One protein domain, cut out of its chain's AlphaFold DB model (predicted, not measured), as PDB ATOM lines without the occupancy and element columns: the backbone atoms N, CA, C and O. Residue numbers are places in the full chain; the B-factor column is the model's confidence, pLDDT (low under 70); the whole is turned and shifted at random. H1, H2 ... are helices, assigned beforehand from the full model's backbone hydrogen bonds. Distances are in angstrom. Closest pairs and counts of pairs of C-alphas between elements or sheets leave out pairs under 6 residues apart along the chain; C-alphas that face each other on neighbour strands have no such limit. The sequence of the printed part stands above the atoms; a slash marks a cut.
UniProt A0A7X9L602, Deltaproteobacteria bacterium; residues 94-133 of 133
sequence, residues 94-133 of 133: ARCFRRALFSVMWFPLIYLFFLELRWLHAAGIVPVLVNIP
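This is residues 94 to 133 of the 133 residues of a protein of Deltaproteobacteria bacterium (UniProt A0A7X9L602). Two helices follow each other nearly end to end in one long, slightly angled line, the longer H2 continuing from H1, and after H2 the chain turns aside into a tail without a named element. The two helices make the long axis, and residues 127 to 133 of the tail stick out across it. The printed part has 40 residues with two named helices, H1 then H2, and no named strand; the class is all helix. It is extended, with a radius of gyration of the C-alphas of 15.6 A, and its outline is a rod of 45 by 21 by 11 A.

H2, residues 106 to 122, is the longest helix, with 17 residues. H1, residues 94 to 104, comes before it, and a tight link of one residue, Met 105, joins the two. H1 and H2 meet only through their link. Residues 94 to 116 stand free, of which 94 to 104 belong to H1 and 106 to 116 to H2. Residues 119 to 124, of which 119 to 122 belong to H2, and residues 127 to 133 also stand free. In H1 and H2 every O i to N i+4 pair is within hydrogen-bond range.

H2 measures 24.2 A from C-alpha 106 at (15.092, 107.558, 34.106) to C-alpha 122 at (-6.838, 115.237, 41.031). H1 measures 15.6 A from its first to its last C-alpha and begins with C-alpha 94 at (26.896, 102.754, 18.777). The tail ends with C-alpha 133 at (5.021, 125.304, 50.520), which belongs to the chain's last residue.

The two C-alphas farthest apart are those of Ala 94 and Gly 124, at 45.1 A, and the C-alphas of Ala 94 and Pro 133 are 44.7 A apart. The printed part has no cut. The mean pLDDT of the printed part is 80.1, and residues 126 to 133 are under 70 in this model.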
ATOM      1  N   ALA A  94      28.343 102.960  18.663       91.94
ATOM      2  CA  ALA A  94      26.896 102.754  18.777       91.94
ATOM      3  C   ALA A  94      26.464 102.036  20.070       91.94
ATOM      4  O   ALA A  94      25.398 102.320  20.618       91.94
ATOM      5  N   ARG A  95      27.287 101.117  20.601       92.25
ATOM      6  CA  ARG A  95      26.989 100.419  21.863       92.25
ATOM      7  C   ARG A  95      27.097 101.372  23.052       92.25
ATOM      8  O   ARG A  95      26.217 101.367  23.912       92.25
ATOM      9  N   CYS A  96      28.156 102.180  23.094       89.81
ATOM     10  CA  CYS A  96      28.336 103.194  24.131       89.81
ATOM     11  C   CYS A  96      27.219 104.241  24.072       89.81
ATOM     12  O   CYS A  96      26.612 104.534  25.097       89.81
ATOM     13  N   PHE A  97      26.888 104.717  22.871       89.50
ATOM     14  CA  PHE A  97      25.814 105.680  22.642       89.50
ATOM     15  C   PHE A  97      24.454 105.156  23.095       89.50
ATOM     16  O   PHE A  97      23.766 105.809  23.872       89.50
ATOM     17  N   ARG A  98      24.094 103.931  22.700       92.44
ATOM     18  CA  ARG A  98      22.841 103.306  23.128       92.44
ATOM     19  C   ARG A  98      22.775 103.148  24.647       92.44
ATOM     20  O   ARG A  98      21.750 103.449  25.248       92.44
ATOM     21  N   ARG A  99      23.867 102.712  25.284       92.31
ATOM     22  CA  ARG A  99      23.932 102.619  26.750       92.31
ATOM     23  C   ARG A  99      23.779 103.991  27.406       92.31
ATOM     24  O   ARG A  99      23.060 104.093  28.391       92.31
ATOM     25  N   ALA A 100      24.425 105.022  26.862       88.62
ATOM     26  CA  ALA A 100      24.307 106.390  27.353       88.62
ATOM     27  C   ALA A 100      22.862 106.896  27.240       88.62
ATOM     28  O   ALA A 100      22.314 107.361  28.234       88.62
ATOM     29  N   LEU A 101      22.207 106.696  26.092       88.62
ATOM     30  CA  LEU A 101      20.791 107.025  25.904       88.62
ATOM     31  C   LEU A 101      19.911 106.354  26.963       88.62
ATOM     32  O   LEU A 101      19.190 107.039  27.683       88.62
ATOM     33  N   PHE A 102      20.026 105.032  27.132       91.50
ATOM     34  CA  PHE A 102      19.234 104.310  28.134       91.50
ATOM     35  C   PHE A 102      19.564 104.712  29.572       91.50
ATOM     36  O   PHE A 102      18.670 104.730  30.413       91.50
ATOM     37  N   SER A 103      20.810 105.090  29.864       86.38
ATOM     38  CA  SER A 103      21.204 105.539  31.205       86.38
ATOM     39  C   SER A 103      20.560 106.862  31.622       86.38
ATOM     40  O   SER A 103      20.507 107.148  32.812       86.38
ATOM     41  N   VAL A 104      20.050 107.652  30.671       86.06
ATOM     42  CA  VAL A 104      19.387 108.940  30.932       86.06
ATOM     43  C   VAL A 104      17.856 108.800  30.926       86.06
ATOM     44  O   VAL A 104      17.158 109.680  31.420       86.06
ATOM     45  N   MET A 105      17.309 107.668  30.461       88.19
ATOM     46  CA  MET A 105      15.857 107.437  30.349       88.19
ATOM     47  C   MET A 105      15.096 107.519  31.675       88.19
ATOM     48  O   MET A 105      13.888 107.735  31.666       88.19
ATOM     49  N   TRP A 106      15.762 107.384  32.820       84.44
ATOM     50  CA  TRP A 106      15.092 107.558  34.106       84.44
ATOM     51  C   TRP A 106      14.556 108.989  34.301       84.44
ATOM     52  O   TRP A 106      13.522 109.142  34.938       84.44
ATOM     53  N   PHE A 107      15.179 110.023  33.714       83.06
ATOM     54  CA  PHE A 107      14.693 111.409  33.797       83.06
ATOM     55  C   PHE A 107      13.264 111.573  33.239       83.06
ATOM     56  O   PHE A 107      12.384 112.005  33.988       83.06
ATOM     57  N   PRO A 108      12.978 111.222  31.965       85.94
ATOM     58  CA  PRO A 108      11.623 111.315  31.430       85.94
ATOM     59  C   PRO A 108      10.659 110.328  32.096       85.94
ATOM     60  O   PRO A 108       9.486 110.650  32.244       85.94
ATOM     61  N   LEU A 109      11.126 109.159  32.547       88.38
ATOM     62  CA  LEU A 109      10.273 108.221  33.284       88.38
ATOM     63  C   LEU A 109       9.812 108.799  34.627       88.38
ATOM     64  O   LEU A 109       8.636 108.683  34.959       88.38
ATOM     65  N   ILE A 110      10.700 109.473  35.367       85.69
ATOM     66  CA  ILE A 110      10.327 110.209  36.581       85.69
ATOM     67  C   ILE A 110       9.334 111.322  36.240       85.69
ATOM     68  O   ILE A 110       8.322 111.454  36.921       85.69
ATOM     69  N   TYR A 111       9.578 112.090  35.174       84.38
ATOM     70  CA  TYR A 111       8.649 113.132  34.727       84.38
ATOM     71  C   TYR A 111       7.242 112.570  34.459       84.38
ATOM     72  O   TYR A 111       6.261 113.106  34.973       84.38
ATOM     73  N   LEU A 112       7.143 111.472  33.700       87.25
ATOM     74  CA  LEU A 112       5.869 110.812  33.404       87.25
ATOM     75  C   LEU A 112       5.207 110.292  34.682       87.25
ATOM     76  O   LEU A 112       4.033 110.552  34.907       87.25
ATOM     77  N   PHE A 113       5.967 109.649  35.567       86.12
ATOM     78  CA  PHE A 113       5.456 109.178  36.853       86.12
ATOM     79  C   PHE A 113       4.865 110.314  37.708       86.12
ATOM     80  O   PHE A 113       3.757 110.185  38.227       86.12
ATOM     81  N   PHE A 114       5.552 111.457  37.812       81.25
ATOM     82  CA  PHE A 114       5.026 112.631  38.518       81.25
ATOM     83  C   PHE A 114       3.783 113.226  37.841       81.25
ATOM     84  O   PHE A 114       2.898 113.742  38.530       81.25
ATOM     85  N   LEU A 115       3.691 113.161  36.511       81.44
ATOM     86  CA  LEU A 115       2.515 113.616  35.771       81.44
ATOM     87  C   LEU A 115       1.286 112.744  36.075       81.44
ATOM     88  O   LEU A 115       0.217 113.288  36.356       81.44
ATOM     89  N   GLU A 116       1.459 111.422  36.093       81.25
ATOM     90  CA  GLU A 116       0.401 110.470  36.453       81.25
ATOM     91  C   GLU A 116      -0.032 110.631  37.917       81.25
ATOM     92  O   GLU A 116      -1.224 110.679  38.217       81.25
ATOM     93  N   LEU A 117       0.918 110.815  38.844       80.19
ATOM     94  CA  LEU A 117       0.601 111.079  40.253       80.19
ATOM     95  C   LEU A 117      -0.269 112.324  40.434       80.19
ATOM     96  O   LEU A 117      -1.192 112.324  41.248       80.19
ATOM     97  N   ARG A 118      -0.015 113.388  39.664       74.62
ATOM     98  CA  ARG A 118      -0.865 114.586  39.696       74.62
ATOM     99  C   ARG A 118      -2.289 114.289  39.237       74.62
ATOM    100  O   ARG A 118      -3.224 114.824  39.831       74.62
ATOM    101  N   TRP A 119      -2.450 113.461  38.209       75.50
ATOM    102  CA  TRP A 119      -3.761 113.004  37.750       75.50
ATOM    103  C   TRP A 119      -4.477 112.174  38.816       75.50
ATOM    104  O   TRP A 119      -5.645 112.423  39.101       75.50
ATOM    105  N   LEU A 120      -3.767 111.255  39.468       78.31
ATOM    106  CA  LEU A 120      -4.308 110.421  40.544       78.31
ATOM    107  C   LEU A 120      -4.715 111.236  41.783       78.31
ATOM    108  O   LEU A 120      -5.752 110.952  42.383       78.31
ATOM    109  N   HIS A 121      -3.952 112.276  42.142       72.88
ATOM    110  CA  HIS A 121      -4.351 113.240  43.176       72.88
ATOM    111  C   HIS A 121      -5.599 114.028  42.770       72.88
ATOM    112  O   HIS A 121      -6.517 114.165  43.573       72.88
ATOM    113  N   ALA A 122      -5.665 114.518  41.528       72.50
ATOM    114  CA  ALA A 122      -6.838 115.237  41.031       72.50
ATOM    115  C   ALA A 122      -8.096 114.348  40.988       72.50
ATOM    116  O   ALA A 122      -9.199 114.840  41.214       72.50
ATOM    117  N   ALA A 123      -7.928 113.045  40.753       79.31
ATOM    118  CA  ALA A 123      -8.993 112.046  40.796       79.31
ATOM    119  C   ALA A 123      -9.371 111.593  42.225       79.31
ATOM    120  O   ALA A 123     -10.289 110.792  42.381       79.31
ATOM    121  N   GLY A 124      -8.678 112.076  43.265       75.31
ATOM    122  CA  GLY A 124      -8.964 111.753  44.668       75.31
ATOM    123  C   GLY A 124      -8.524 110.355  45.121       75.31
ATOM    124  O   GLY A 124      -8.943 109.905  46.182       75.31
ATOM    125  N   ILE A 125      -7.691 109.659  44.339       75.38
ATOM    126  CA  ILE A 125      -7.286 108.266  44.607       75.38
ATOM    127  C   ILE A 125      -6.146 108.193  45.631       75.38
ATOM    128  O   ILE A 125      -6.081 107.250  46.420       75.38
ATOM    129  N   VAL A 126      -5.242 109.178  45.640       69.75
ATOM    130  CA  VAL A 126      -4.081 109.201  46.543       69.75
ATOM    131  C   VAL A 126      -4.183 110.418  47.481       69.75
ATOM    132  O   VAL A 126      -4.337 111.543  46.999       69.75
ATOM    133  N   PRO A 127      -4.142 110.226  48.815       67.44
ATOM    134  CA  PRO A 127      -4.224 111.324  49.774       67.44
ATOM    135  C   PRO A 127      -2.909 112.114  49.843       67.44
ATOM    136  O   PRO A 127      -1.817 111.546  49.827       67.44
ATOM    137  N   VAL A 128      -3.009 113.440  49.976       65.38
ATOM    138  CA  VAL A 128      -1.849 114.326  50.166       65.38
ATOM    139  C   VAL A 128      -1.332 114.170  51.599       65.38
ATOM    140  O   VAL A 128      -1.955 114.650  52.541       65.38
ATOM    141  N   LEU A 129      -0.198 113.486  51.766       67.44
ATOM    142  CA  LEU A 129       0.396 113.209  53.084       67.44
ATOM    143  C   LEU A 129       1.246 114.367  53.634       67.44
ATOM    144  O   LEU A 129       1.361 114.513  54.846       67.44
ATOM    145  N   VAL A 130       1.850 115.184  52.766       64.12
ATOM    146  CA  VAL A 130       2.717 116.307  53.160       64.12
ATOM    147  C   VAL A 130       2.494 117.473  52.205       64.12
ATOM    148  O   VAL A 130       2.596 117.306  50.991       64.12
ATOM    149  N   ASN A 131       2.205 118.651  52.757       63.84
ATOM    150  CA  ASN A 131       2.051 119.886  51.998       63.84
ATOM    151  C   ASN A 131       3.346 120.694  52.137       63.84
ATOM    152  O   ASN A 131       3.628 121.241  53.204       63.84
ATOM    153  N   ILE A 132       4.172 120.688  51.094       60.12
ATOM    154  CA  ILE A 132       5.396 121.493  51.048       60.12
ATOM    155  C   ILE A 132       5.015 122.840  50.416       60.12
ATOM    156  O   ILE A 132       4.387 122.817  49.356       60.12
ATOM    157  N   PRO A 133       5.330 123.980  51.057       53.47
ATOM    158  CA  PRO A 133       5.021 125.304  50.520       53.47
ATOM    159  C   PRO A 133       5.799 125.643  49.238       53.47
ATOM    160  O   PRO A 133       6.895 125.073  48.998       53.47
TER     161      PRO A 133